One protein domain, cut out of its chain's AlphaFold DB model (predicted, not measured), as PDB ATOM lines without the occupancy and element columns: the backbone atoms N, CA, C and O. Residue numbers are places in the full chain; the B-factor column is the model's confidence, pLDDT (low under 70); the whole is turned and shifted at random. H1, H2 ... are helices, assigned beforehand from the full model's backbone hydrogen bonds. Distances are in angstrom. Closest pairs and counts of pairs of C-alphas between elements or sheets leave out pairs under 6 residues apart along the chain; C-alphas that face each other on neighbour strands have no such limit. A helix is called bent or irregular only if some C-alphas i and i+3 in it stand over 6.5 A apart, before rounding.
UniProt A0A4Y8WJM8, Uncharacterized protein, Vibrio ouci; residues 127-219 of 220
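What this domain is: This is residues 127 to 219 of the 220 residues of an uncharacterized protein of Vibrio ouci (UniProt A0A4Y8WJM8). One long helix, H1, runs past a compact cluster of shorter helices, crossing it with its later half, while its first residues, 127 to 133, stick out free. At the core is H3a, the first arm of the sharply bent helix H3; H4 packs on H3a, the second arm H3b folds back beside H1, H2 turns off beyond the last residues of H1, and the short H5 packs on H1. The printed part has 93 residues with five named helices, H1 to H5 in chain order, and no named strand; the class is all helix. It is compact, with a radius of gyration of the C-alphas of 12.5 A and spans of 34 by 32 by 23 A.

How they stand to each other: H1, residues 127 to 149, is the longest helix. H3, residues 166 to 187, was assigned as one helix by its hydrogen bonds but is bent: C-alphas 175 and 178 are 8.8 A apart, and its arms are H3a, residues 166 to 175, and H3b, residues 178 to 187. H1 touches H3a with residues 137 to 142 alone, about perpendicular at 77 degrees; the closest C-alphas, of His 138 and Leu 170, are 5.9 A apart. H1 touches H3b with residues 141 to 145 alone, closest at the C-alphas of His 141 and Thr 178, 5.8 A; they run the same way at a steep tilt of 37 degrees, only just steep. The two arms touch, at a steep tilt of 60 degrees, opposite ways, closest at the C-alphas of Ala 173 and Ile 181, 6.2 A. H4, residues 199 to 206, touches H3a at a steep tilt of 49 degrees, opposite ways; the closest C-alphas, of Gly 168 and Leu 203, are 4.3 A apart. H5, residues 214 to 217, touches H1, with the C-alphas of Gln 139 and Leu 216 closest at 5.7 A. H2, residues 151 to 160, is close to H1 but not clearly touching, closest at the C-alphas of Ile 146 and Leu 154, 7.0 A. H4 is apart from H1, H2 and H5. Each O i to N i+4 pair is within hydrogen-bond range in H1, H2, H3a, H3b and H4; H5 is too short for such a pair.

Where its parts are: H1 measures 32.6 A from C-alpha 127 at (-27.519, 24.110, 15.778) to C-alpha 149 at (-2.810, 45.301, 17.484). H2 measures 14.2 A, H3a 14.3 A, H3b 14.2 A and H4 11.1 A. H5 ends at C-alpha 217, at (-13.153, 39.883, 8.341).

The domain as a whole: The two C-alphas farthest apart, of Ser 128 and Arg 187, are 37.2 A apart. The printed part has no cut. The link from H3 to H4, 11 residues, is long. The mean pLDDT of the printed part is 87.1; residues 190, 194 and 219 are under 70.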
ATOM      1  N   PRO A 127     -28.802  24.051  16.484       91.00
ATOM      2  CA  PRO A 127     -27.519  24.110  15.778       91.00
ATOM      3  C   PRO A 127     -27.304  25.425  15.016       91.00
ATOM      4  O   PRO A 127     -26.206  25.980  15.010       91.00
ATOM      5  N   SER A 128     -28.357  25.945  14.376       91.81
ATOM      6  CA  SER A 128     -28.298  27.196  13.615       91.81
ATOM      7  C   SER A 128     -28.000  28.392  14.517       91.81
ATOM      8  O   SER A 128     -27.098  29.170  14.203       91.81
ATOM      9  N   ALA A 129     -28.694  28.511  15.653       95.31
ATOM     10  CA  ALA A 129     -28.428  29.548  16.642       95.31
ATOM     11  C   ALA A 129     -27.018  29.420  17.221       95.31
ATOM     12  O   ALA A 129     -26.278  30.402  17.245       95.31
ATOM     13  N   GLN A 130     -26.618  28.211  17.624       94.94
ATOM     14  CA  GLN A 130     -25.317  27.971  18.246       94.94
ATOM     15  C   GLN A 130     -24.159  28.370  17.325       94.94
ATOM     16  O   GLN A 130     -23.257  29.101  17.733       94.94
ATOM     17  N   ASN A 131     -24.230  27.977  16.052       92.06
ATOM     18  CA  ASN A 131     -23.228  28.343  15.054       92.06
ATOM     19  C   ASN A 131     -23.243  29.851  14.744       92.06
ATOM     20  O   ASN A 131     -22.185  30.463  14.588       92.06
ATOM     21  N   ALA A 132     -24.425  30.471  14.681       93.69
ATOM     22  CA  ALA A 132     -24.558  31.905  14.428       93.69
ATOM     23  C   ALA A 132     -23.989  32.760  15.575       93.69
ATOM     24  O   ALA A 132     -23.325  33.771  15.314       93.69
ATOM     25  N   ILE A 133     -24.218  32.346  16.825       96.19
ATOM     26  CA  ILE A 133     -23.677  32.991  18.025       96.19
ATOM     27  C   ILE A 133     -22.162  32.801  18.081       96.19
ATOM     28  O   ILE A 133     -21.458  33.791  18.258       96.19
ATOM     29  N   LEU A 134     -21.648  31.585  17.852       93.69
ATOM     30  CA  LEU A 134     -20.203  31.325  17.844       93.69
ATOM     31  C   LEU A 134     -19.487  32.194  16.804       93.69
ATOM     32  O   LEU A 134     -18.486  32.836  17.115       93.69
ATOM     33  N   LYS A 135     -20.044  32.291  15.589       92.38
ATOM     34  CA  LYS A 135     -19.514  33.176  14.542       92.38
ATOM     35  C   LYS A 135     -19.494  34.637  14.998       92.38
ATOM     36  O   LYS A 135     -18.485  35.312  14.825       92.38
ATOM     37  N   SER A 136     -20.579  35.114  15.614       95.00
ATOM     38  CA  SER A 136     -20.641  36.471  16.174       95.00
ATOM     39  C   SER A 136     -19.646  36.696  17.317       95.00
ATOM     40  O   SER A 136     -19.067  37.775  17.389       95.00
ATOM     41  N   SER A 137     -19.421  35.693  18.167       95.00
ATOM     42  CA  SER A 137     -18.411  35.725  19.229       95.00
ATOM     43  C   SER A 137     -17.009  35.868  18.636       95.00
ATOM     44  O   SER A 137     -16.284  36.807  18.953       95.00
ATOM     45  N   HIS A 138     -16.653  35.008  17.677       94.12
ATOM     46  CA  HIS A 138     -15.358  35.072  17.000       94.12
ATOM     47  C   HIS A 138     -15.145  36.398  16.263       94.12
ATOM     48  O   HIS A 138     -14.050  36.950  16.333       94.12
ATOM     49  N   GLN A 139     -16.180  36.933  15.606       93.81
ATOM     50  CA  GLN A 139     -16.134  38.263  14.987       93.81
ATOM     51  C   GLN A 139     -15.821  39.340  16.020       93.81
ATOM     52  O   GLN A 139     -14.867  40.085  15.837       93.81
ATOM     53  N   PHE A 140     -16.559  39.373  17.131       94.88
ATOM     54  CA  PHE A 140     -16.324  40.326  18.212       94.88
ATOM     55  C   PHE A 140     -14.887  40.246  18.752       94.88
ATOM     56  O   PHE A 140     -14.200  41.264  18.845       94.88
ATOM     57  N   HIS A 141     -14.399  39.041  19.064       94.81
ATOM     58  CA  HIS A 141     -13.033  38.855  19.552       94.81
ATOM     59  C   HIS A 141     -11.993  39.321  18.529       94.81
ATOM     60  O   HIS A 141     -11.043  40.016  18.892       94.81
ATOM     61  N   LEU A 142     -12.185  38.979  17.252       94.88
ATOM     62  CA  LEU A 142     -11.292  39.378  16.173       94.88
ATOM     63  C   LEU A 142     -11.263  40.901  15.997       94.88
ATOM     64  O   LEU A 142     -10.173  41.461  15.915       94.88
ATOM     65  N   THR A 143     -12.417  41.575  16.019       95.19
ATOM     66  CA  THR A 143     -12.507  43.043  15.977       95.19
ATOM     67  C   THR A 143     -11.688  43.669  17.096       95.19
ATOM     68  O   THR A 143     -10.792  44.461  16.827       95.19
ATOM     69  N   VAL A 144     -11.911  43.248  18.343       95.31
ATOM     70  CA  VAL A 144     -11.219  43.811  19.512       95.31
ATOM     71  C   VAL A 144      -9.702  43.569  19.457       95.31
ATOM     72  O   VAL A 144      -8.921  44.395  19.937       95.31
ATOM     73  N   LEU A 145      -9.251  42.442  18.893       95.50
ATOM     74  CA  LEU A 145      -7.824  42.170  18.687       95.50
ATOM     75  C   LEU A 145      -7.232  43.017  17.556       95.50
ATOM     76  O   LEU A 145      -6.128  43.542  17.712       95.50
ATOM     77  N   ILE A 146      -7.944  43.162  16.437       95.50
ATOM     78  CA  ILE A 146      -7.509  43.974  15.293       95.50
ATOM     79  C   ILE A 146      -7.440  45.449  15.680       95.50
ATOM     80  O   ILE A 146      -6.453  46.100  15.355       95.50
ATOM     81  N   GLU A 147      -8.425  45.972  16.408       95.62
ATOM     82  CA  GLU A 147      -8.413  47.351  16.909       95.62
ATOM     83  C   GLU A 147      -7.217  47.616  17.832       95.62
ATOM     84  O   GLU A 147      -6.643  48.702  17.819       95.62
ATOM     85  N   HIS A 148      -6.807  46.611  18.613       96.12
ATOM     86  CA  HIS A 148      -5.707  46.739  19.569       96.12
ATOM     87  C   HIS A 148      -4.321  46.607  18.929       96.12
ATOM     88  O   HIS A 148      -3.414  47.375  19.241       96.12
ATOM     89  N   PHE A 149      -4.125  45.617  18.054       96.06
ATOM     90  CA  PHE A 149      -2.810  45.301  17.484       96.06
ATOM     91  C   PHE A 149      -2.619  45.803  16.049       96.06
ATOM     92  O   PHE A 149      -1.483  46.029  15.635       96.06
ATOM     93  N   GLY A 150      -3.699  45.956  15.285       96.06
ATOM     94  CA  GLY A 150      -3.687  46.029  13.826       96.06
ATOM     95  C   GLY A 150      -3.572  44.639  13.186       96.06
ATOM     96  O   GLY A 150      -2.800  43.794  13.646       96.06
ATOM     97  N   LEU A 151      -4.308  44.406  12.093       93.81
ATOM     98  CA  LEU A 151      -4.402  43.094  11.433       93.81
ATOM     99  C   LEU A 151      -3.029  42.523  11.041       93.81
ATOM    100  O   LEU A 151      -2.696  41.404  11.426       93.81
ATOM    101  N   SER A 152      -2.196  43.302  10.341       94.56
ATOM    102  CA  SER A 152      -0.889  42.830   9.859       94.56
ATOM    103  C   SER A 152       0.058  42.449  11.000       94.56
ATOM    104  O   SER A 152       0.783  41.455  10.913       94.56
ATOM    105  N   LYS A 153       0.044  43.225  12.092       95.06
ATOM    106  CA  LYS A 153       0.864  42.947  13.275       95.06
ATOM    107  C   LYS A 153       0.368  41.690  13.981       95.06
ATOM    108  O   LYS A 153       1.180  40.823  14.288       95.06
ATOM    109  N   LEU A 154      -0.943  41.570  14.192       94.75
ATOM    110  CA  LEU A 154      -1.552  40.399  14.823       94.75
ATOM    111  C   LEU A 154      -1.236  39.114  14.045       94.75
ATOM    112  O   LEU A 154      -0.783  38.136  14.632       94.75
ATOM    113  N   GLN A 155      -1.387  39.148  12.720       93.62
ATOM    114  CA  GLN A 155      -1.061  38.022  11.851       93.62
ATOM    115  C   GLN A 155       0.422  37.638  11.947       93.62
ATOM    116  O   GLN A 155       0.743  36.459  12.087       93.62
ATOM    117  N   SER A 156       1.321  38.627  11.966       93.69
ATOM    118  CA  SER A 156       2.760  38.391  12.143       93.69
ATOM    119  C   SER A 156       3.076  37.750  13.500       93.69
ATOM    120  O   SER A 156       3.892  36.836  13.578       93.69
ATOM    121  N   MET A 157       2.414  38.189  14.577       92.44
ATOM    122  CA  MET A 157       2.606  37.635  15.924       92.44
ATOM    123  C   MET A 157       2.150  36.174  16.028       92.44
ATOM    124  O   MET A 157       2.829  35.373  16.674       92.44
ATOM    125  N   ILE A 158       1.028  35.829  15.387       91.12
ATOM    126  CA  ILE A 158       0.506  34.457  15.327       91.12
ATOM    127  C   ILE A 158       1.460  33.568  14.527       91.12
ATOM    128  O   ILE A 158       1.901  32.546  15.038       91.12
ATOM    129  N   GLN A 159       1.864  33.992  13.327       89.75
ATOM    130  CA  GLN A 159       2.770  33.219  12.466       89.75
ATOM    131  C   GLN A 159       4.160  33.004  13.084       89.75
ATOM    132  O   GLN A 159       4.775  31.962  12.873       89.75
ATOM    133  N   ALA A 160       4.666  33.980  13.845       87.62
ATOM    134  CA  ALA A 160       5.986  33.903  14.468       87.62
ATOM    135  C   ALA A 160       6.019  33.085  15.771       87.62
ATOM    136  O   ALA A 160       7.105  32.786  16.266       87.62
ATOM    137  N   THR A 161       4.865  32.747  16.357       82.75
ATOM    138  CA  THR A 161       4.807  32.041  17.643       82.75
ATOM    139  C   THR A 161       4.413  30.578  17.426       82.75
ATOM    140  O   THR A 161       3.289  30.312  17.002       82.75
ATOM    141  N   PRO A 162       5.287  29.608  17.759       80.44
ATOM    142  CA  PRO A 162       4.932  28.193  17.716       80.44
ATOM    143  C   PRO A 162       3.666  27.911  18.537       80.44
ATOM    144  O   PRO A 162       3.516  28.454  19.629       80.44
ATOM    145  N   LEU A 163       2.787  27.045  18.021       77.88
ATOM    146  CA  LEU A 163       1.495  26.670  18.624       77.88
ATOM    147  C   LEU A 163       0.410  27.764  18.625       77.88
ATOM    148  O   LEU A 163      -0.671  27.522  19.160       77.88
ATOM    149  N   LEU A 164       0.637  28.931  18.010       87.44
ATOM    150  CA  LEU A 164      -0.458  29.850  17.692       87.44
ATOM    151  C   LEU A 164      -1.040  29.547  16.309       87.44
ATOM    152  O   LEU A 164      -0.320  29.352  15.335       87.44
ATOM    153  N   SER A 165      -2.365  29.549  16.243       90.81
ATOM    154  CA  SER A 165      -3.173  29.502  15.023       90.81
ATOM    155  C   SER A 165      -4.387  30.410  15.209       90.81
ATOM    156  O   SER A 165      -4.692  30.810  16.340       90.81
ATOM    157  N   TRP A 166      -5.115  30.726  14.139       90.81
ATOM    158  CA  TRP A 166      -6.331  31.527  14.287       90.81
ATOM    159  C   TRP A 166      -7.401  30.796  15.089       90.81
ATOM    160  O   TRP A 166      -8.046  31.399  15.946       90.81
ATOM    161  N   SER A 167      -7.545  29.490  14.881       89.44
ATOM    162  CA  SER A 167      -8.485  28.669  15.640       89.44
ATOM    163  C   SER A 167      -8.127  28.595  17.123       89.44
ATOM    164  O   SER A 167      -9.012  28.739  17.963       89.44
ATOM    165  N   GLY A 168      -6.840  28.457  17.457       89.88
ATOM    166  CA  GLY A 168      -6.348  28.510  18.833       89.88
ATOM    167  C   GLY A 168      -6.630  29.856  19.488       89.88
ATOM    168  O   GLY A 168      -7.179  29.900  20.587       89.88
ATOM    169  N   VAL A 169      -6.317  30.954  18.796       92.19
ATOM    170  CA  VAL A 169      -6.557  32.316  19.293       92.19
ATOM    171  C   VAL A 169      -8.044  32.579  19.525       92.19
ATOM    172  O   VAL A 169      -8.402  33.092  20.582       92.19
ATOM    173  N   LEU A 170      -8.914  32.215  18.580       92.00
ATOM    174  CA  LEU A 170     -10.357  32.434  18.697       92.00
ATOM    175  C   LEU A 170     -10.989  31.550  19.781       92.00
ATOM    176  O   LEU A 170     -11.776  32.053  20.581       92.00
ATOM    177  N   ALA A 171     -10.602  30.274  19.870       88.88
ATOM    178  CA  ALA A 171     -11.086  29.376  20.917       88.88
ATOM    179  C   ALA A 171     -10.638  29.836  22.313       88.88
ATOM    180  O   ALA A 171     -11.429  29.856  23.253       88.88
ATOM    181  N   ALA A 172      -9.381  30.256  22.451       89.38
ATOM    182  CA  ALA A 172      -8.867  30.771  23.710       89.38
ATOM    183  C   ALA A 172      -9.480  32.139  24.077       89.38
ATOM    184  O   ALA A 172      -9.721  32.395  25.254       89.38
ATOM    185  N   ALA A 173      -9.792  32.995  23.096       91.81
ATOM    186  CA  ALA A 173     -10.528  34.242  23.324       91.81
ATOM    187  C   ALA A 173     -11.969  33.992  23.790       91.81
ATOM    188  O   ALA A 173     -12.443  34.701  24.674       91.81
ATOM    189  N   HIS A 174     -12.639  32.980  23.233       90.12
ATOM    190  CA  HIS A 174     -13.987  32.575  23.643       90.12
ATOM    191  C   HIS A 174     -14.037  32.120  25.109       90.12
ATOM    192  O   HIS A 174     -15.004  32.398  25.807       90.12
ATOM    193  N   LEU A 175     -12.979  31.458  25.588       83.31
ATOM    194  CA  LEU A 175     -12.940  30.854  26.926       83.31
ATOM    195  C   LEU A 175     -12.349  31.775  28.000       83.31
ATOM    196  O   LEU A 175     -12.885  31.858  29.098       83.31
ATOM    197  N   CYS A 176     -11.262  32.484  27.690       83.56
ATOM    198  CA  CYS A 176     -10.549  33.335  28.651       83.56
ATOM    199  C   CYS A 176     -10.759  34.841  28.400       83.56
ATOM    200  O   CYS A 176     -10.124  35.680  29.048       83.56
ATOM    201  N   GLY A 177     -11.602  35.193  27.427       88.56
ATOM    202  CA  GLY A 177     -11.821  36.561  26.972       88.56
ATOM    203  C   GLY A 177     -10.677  37.110  26.110       88.56
ATOM    204  O   GLY A 177      -9.519  36.685  26.181       88.56
ATOM    205  N   THR A 178     -10.982  38.142  25.316       91.50
ATOM    206  CA  THR A 178      -9.994  38.796  24.440       91.50
ATOM    207  C   THR A 178      -8.805  39.369  25.211       91.50
ATOM    208  O   THR A 178      -7.679  39.379  24.715       91.50
ATOM    209  N   GLU A 179      -9.031  39.832  26.440       88.94
ATOM    210  CA  GLU A 179      -7.975  40.441  27.243       88.94
ATOM    211  C   GLU A 179      -6.950  39.420  27.753       88.94
ATOM    212  O   GLU A 179      -5.767  39.738  27.887       88.94
ATOM    213  N   GLY A 180      -7.358  38.159  27.943       88.25
ATOM    214  CA  GLY A 180      -6.423  37.059  28.176       88.25
ATOM    215  C   GLY A 180      -5.433  36.908  27.019       88.25
ATOM    216  O   GLY A 180      -4.225  36.830  27.248       88.25
ATOM    217  N   ILE A 181      -5.931  36.966  25.780       91.44
ATOM    218  CA  ILE A 181      -5.109  36.885  24.564       91.44
ATOM    219  C   ILE A 181      -4.202  38.102  24.418       91.44
ATOM    220  O   ILE A 181      -3.021  37.938  24.122       91.44
ATOM    221  N   LYS A 182      -4.707  39.315  24.669       91.81
ATOM    222  CA  LYS A 182      -3.888  40.534  24.606       91.81
ATOM    223  C   LYS A 182      -2.694  40.450  25.555       91.81
ATOM    224  O   LYS A 182      -1.553  40.593  25.116       91.81
ATOM    225  N   ARG A 183      -2.930  40.094  26.823       88.62
ATOM    226  CA  ARG A 183      -1.857  39.887  27.811       88.62
ATOM    227  C   ARG A 183      -0.890  38.777  27.404       88.62
ATOM    228  O   ARG A 183       0.317  38.930  27.596       88.62
ATOM    229  N   TYR A 184      -1.395  37.680  26.841       88.94
ATOM    230  CA  TYR A 184      -0.557  36.583  26.367       88.94
ATOM    231  C   TYR A 184       0.366  37.020  25.225       88.94
ATOM    232  O   TYR A 184       1.573  36.780  25.259       88.94
ATOM    233  N   LEU A 185      -0.183  37.713  24.230       89.25
ATOM    234  CA  LEU A 185       0.551  38.188  23.064       89.25
ATOM    235  C   LEU A 185       1.583  39.270  23.417       89.25
ATOM    236  O   LEU A 185       2.668  39.278  22.839       89.25
ATOM    237  N   GLU A 186       1.285  40.142  24.382       89.25
ATOM    238  CA  GLU A 186       2.184  41.220  24.814       89.25
ATOM    239  C   GLU A 186       3.255  40.776  25.816       89.25
ATOM    240  O   GLU A 186       4.383  41.263  25.767       89.25
ATOM    241  N   ARG A 187       2.896  39.904  26.766       83.94
ATOM    242  CA  ARG A 187       3.709  39.635  27.968       83.94
ATOM    243  C   ARG A 187       4.019  38.158  28.185       83.94
ATOM    244  O   ARG A 187       4.656  37.830  29.180       83.94
ATOM    245  N   LYS A 188       3.550  37.267  27.299       77.56
ATOM    246  CA  LYS A 188       3.650  35.800  27.433       77.56
ATOM    247  C   LYS A 188       3.102  35.276  28.768       77.56
ATOM    248  O   LYS A 188       3.552  34.256  29.276       77.56
ATOM    249  N   HIS A 189       2.121  35.979  29.335       72.50
ATOM    250  CA  HIS A 189       1.467  35.590  30.578       72.50
ATOM    251  C   HIS A 189       0.179  34.823  30.266       72.50
ATOM    252  O   HIS A 189      -0.756  35.389  29.694       72.50
ATOM    253  N   ALA A 190       0.135  33.540  30.627       68.00
ATOM    254  CA  ALA A 190      -1.029  32.691  30.410       68.00
ATOM    255  C   ALA A 190      -2.132  33.020  31.424       68.00
ATOM    256  O   ALA A 190      -1.960  32.857  32.630       68.00
ATOM    257  N   ALA A 191      -3.270  33.509  30.928       74.56
ATOM    258  CA  ALA A 191      -4.486  33.605  31.728       74.56
ATOM    259  C   ALA A 191      -5.043  32.199  32.017       74.56
ATOM    260  O   ALA A 191      -4.738  31.252  31.292       74.56
ATOM    261  N   VAL A 192      -5.874  32.075  33.048       78.56
ATOM    262  CA  VAL A 192      -6.655  30.864  33.332       78.56
ATOM    263  C   VAL A 192      -8.143  31.193  33.268       78.56
ATOM    264  O   VAL A 192      -8.514  32.343  33.519       78.56
ATOM    265  N   ASP A 193      -8.966  30.213  32.903       74.00
ATOM    266  CA  ASP A 193     -10.422  30.312  33.041       74.00
ATOM    267  C   ASP A 193     -10.873  30.097  34.500       74.00
ATOM    268  O   ASP A 193     -10.056  29.891  35.402       74.00
ATOM    269  N   GLU A 194     -12.185  30.145  34.730       69.25
ATOM    270  CA  GLU A 194     -12.813  29.985  36.051       69.25
ATOM    271  C   GLU A 194     -12.519  28.624  36.708       69.25
ATOM    272  O   GLU A 194     -12.568  28.504  37.928       69.25
ATOM    273  N   LEU A 195     -12.153  27.603  35.922       74.12
ATOM    274  CA  LEU A 195     -11.796  26.267  36.412       74.12
ATOM    275  C   LEU A 195     -10.283  26.070  36.553       74.12
ATOM    276  O   LEU A 195      -9.829  24.979  36.902       74.12
ATOM    277  N   GLY A 196      -9.493  27.110  36.283       78.12
ATOM    278  CA  GLY A 196      -8.037  27.049  36.313       78.12
ATOM    279  C   GLY A 196      -7.413  26.452  35.050       78.12
ATOM    280  O   GLY A 196      -6.208  26.185  35.042       78.12
ATOM    281  N   THR A 197      -8.178  26.242  33.973       78.75
ATOM    282  CA  THR A 197      -7.621  25.767  32.701       78.75
ATOM    283  C   THR A 197      -6.816  26.887  32.062       78.75
ATOM    284  O   THR A 197      -7.313  27.996  31.868       78.75
ATOM    285  N   SER A 198      -5.555  26.614  31.730       83.38
ATOM    286  CA  SER A 198      -4.680  27.636  31.167       83.38
ATOM    287  C   SER A 198      -5.024  27.960  29.717       83.38
ATOM    288  O   SER A 198      -5.407  27.108  28.918       83.38
ATOM    289  N   LEU A 199      -4.789  29.213  29.349       83.75
ATOM    290  CA  LEU A 199      -4.868  29.687  27.975       83.75
ATOM    291  C   LEU A 199      -3.949  28.868  27.044       83.75
ATOM    292  O   LEU A 199      -4.354  28.528  25.934       83.75
ATOM    293  N   ASP A 200      -2.761  28.471  27.517       84.06
ATOM    294  CA  ASP A 200      -1.830  27.607  26.774       84.06
ATOM    295  C   ASP A 200      -2.442  26.250  26.403       84.06
ATOM    296  O   ASP A 200      -2.188  25.737  25.312       84.06
ATOM    297  N   PHE A 201      -3.269  25.673  27.283       83.00
ATOM    298  CA  PHE A 201      -3.956  24.418  26.992       83.00
ATOM    299  C   PHE A 201      -4.873  24.568  25.775       83.00
ATOM    300  O   PHE A 201      -4.838  23.732  24.872       83.00
ATOM    301  N   TYR A 202      -5.653  25.649  25.708       82.31
ATOM    302  CA  TYR A 202      -6.558  25.897  24.586       82.31
ATOM    303  C   TYR A 202      -5.807  26.212  23.291       82.31
ATOM    304  O   TYR A 202      -6.133  25.636  22.251       82.31
ATOM    305  N   LEU A 203      -4.761  27.040  23.355       85.25
ATOM    306  CA  LEU A 203      -3.897  27.307  22.204       85.25
ATOM    307  C   LEU A 203      -3.316  26.008  21.635       85.25
ATOM    308  O   LEU A 203      -3.461  25.733  20.447       85.25
ATOM    309  N   SER A 204      -2.739  25.165  22.497       84.44
ATOM    310  CA  SER A 204      -2.156  23.883  22.100       84.44
ATOM    311  C   SER A 204      -3.197  22.918  21.530       84.44
ATOM    312  O   SER A 204      -2.947  22.285  20.504       84.44
ATOM    313  N   LYS A 205      -4.374  22.821  22.161       84.62
ATOM    314  CA  LYS A 205      -5.433  21.880  21.778       84.62
ATOM    315  C   LYS A 205      -6.009  22.162  20.392       84.62
ATOM    316  O   LYS A 205      -6.359  21.221  19.684       84.62
ATOM    317  N   PHE A 206      -6.125  23.433  20.019       84.06
ATOM    318  CA  PHE A 206      -6.765  23.841  18.768       84.06
ATOM    319  C   PHE A 206      -5.774  24.270  17.680       84.06
ATOM    320  O   PHE A 206      -6.191  24.508  16.550       84.06
ATOM    321  N   HIS A 207      -4.469  24.302  17.971       82.38
ATOM    322  CA  HIS A 207      -3.448  24.807  17.049       82.38
ATOM    323  C   HIS A 207      -3.471  24.133  15.662       82.38
ATOM    324  O   HIS A 207      -3.222  24.788  14.652       82.38
ATOM    325  N   SER A 208      -3.745  22.825  15.604       80.00
ATOM    326  CA  SER A 208      -3.711  22.036  14.364       80.00
ATOM    327  C   SER A 208      -4.979  22.163  13.517       80.00
ATOM    328  O   SER A 208      -5.012  21.683  12.386       80.00
ATOM    329  N   LEU A 209      -6.015  22.813  14.047       79.50
ATOM    330  CA  LEU A 209      -7.309  23.010  13.398       79.50
ATOM    331  C   LEU A 209      -7.408  24.417  12.800       79.50
ATOM    332  O   LEU A 209      -8.419  25.085  13.004       79.50
ATOM    333  N   ASP A 210      -6.331  24.930  12.196       76.31
ATOM    334  CA  ASP A 210      -6.258  26.325  11.738       76.31
ATOM    335  C   ASP A 210      -7.445  26.701  10.839       76.31
ATOM    336  O   ASP A 210      -7.955  25.878  10.075       76.31
ATOM    337  N   CYS A 211      -7.916  27.941  10.965       79.75
ATOM    338  CA  CYS A 211      -9.116  28.407  10.282       79.75
ATOM    339  C   CYS A 211      -8.844  29.666   9.462       79.75
ATOM    340  O   CYS A 211      -8.149  30.582   9.905       79.75
ATOM    341  N   ASP A 212      -9.465  29.743   8.286       81.88
ATOM    342  CA  ASP A 212      -9.457  30.957   7.480       81.88
ATOM    343  C   ASP A 212     -10.404  32.005   8.085       81.88
ATOM    344  O   ASP A 212     -11.625  31.833   8.118       81.88
ATOM    345  N   ILE A 213      -9.830  33.112   8.559       84.56
ATOM    346  CA  ILE A 213     -10.583  34.226   9.147       84.56
ATOM    347  C   ILE A 213     -11.154  35.193   8.105       84.56
ATOM    348  O   ILE A 213     -11.880  36.111   8.479       84.56
ATOM    349  N   SER A 214     -10.879  35.006   6.809       83.75
ATOM    350  CA  SER A 214     -11.335  35.914   5.745       83.75
ATOM    351  C   SER A 214     -12.856  36.083   5.747       83.75
ATOM    352  O   SER A 214     -13.364  37.188   5.575       83.75
ATOM    353  N   GLN A 215     -13.601  35.010   6.035       75.94
ATOM    354  CA  GLN A 215     -15.062  35.064   6.156       75.94
ATOM    355  C   GLN A 215     -15.550  35.867   7.369       75.94
ATOM    356  O   GLN A 215     -16.669  36.370   7.356       75.94
ATOM    357  N   LEU A 216     -14.740  35.969   8.426       79.94
ATOM    358  CA  LEU A 216     -15.066  36.774   9.602       79.94
ATOM    359  C   LEU A 216     -14.735  38.245   9.352       79.94
ATOM    360  O   LEU A 216     -15.533  39.091   9.737       79.94
ATOM    361  N   ILE A 217     -13.612  38.526   8.678       80.94
ATOM    362  CA  ILE A 217     -13.153  39.883   8.341       80.94
ATOM    363  C   ILE A 217     -14.081  40.566   7.338       80.94
ATOM    364  O   ILE A 217     -14.398  41.732   7.517       80.94
ATOM    365  N   ASN A 218     -14.531  39.862   6.295       71.38
ATOM    366  CA  ASN A 218     -15.380  40.453   5.247       71.38
ATOM    367  C   ASN A 218     -16.754  40.935   5.759       71.38
ATOM    368  O   ASN A 218     -17.493  41.579   5.021       71.38
ATOM    369  N   GLU A 219     -17.108  40.577   6.992       62.69
ATOM    370  CA  GLU A 219     -18.353  40.945   7.668       62.69
ATOM    371  C   GLU A 219     -18.137  41.972   8.801       62.69
ATOM    372  O   GLU A 219     -19.094  42.264   9.522       62.69
TER     373      GLU A 219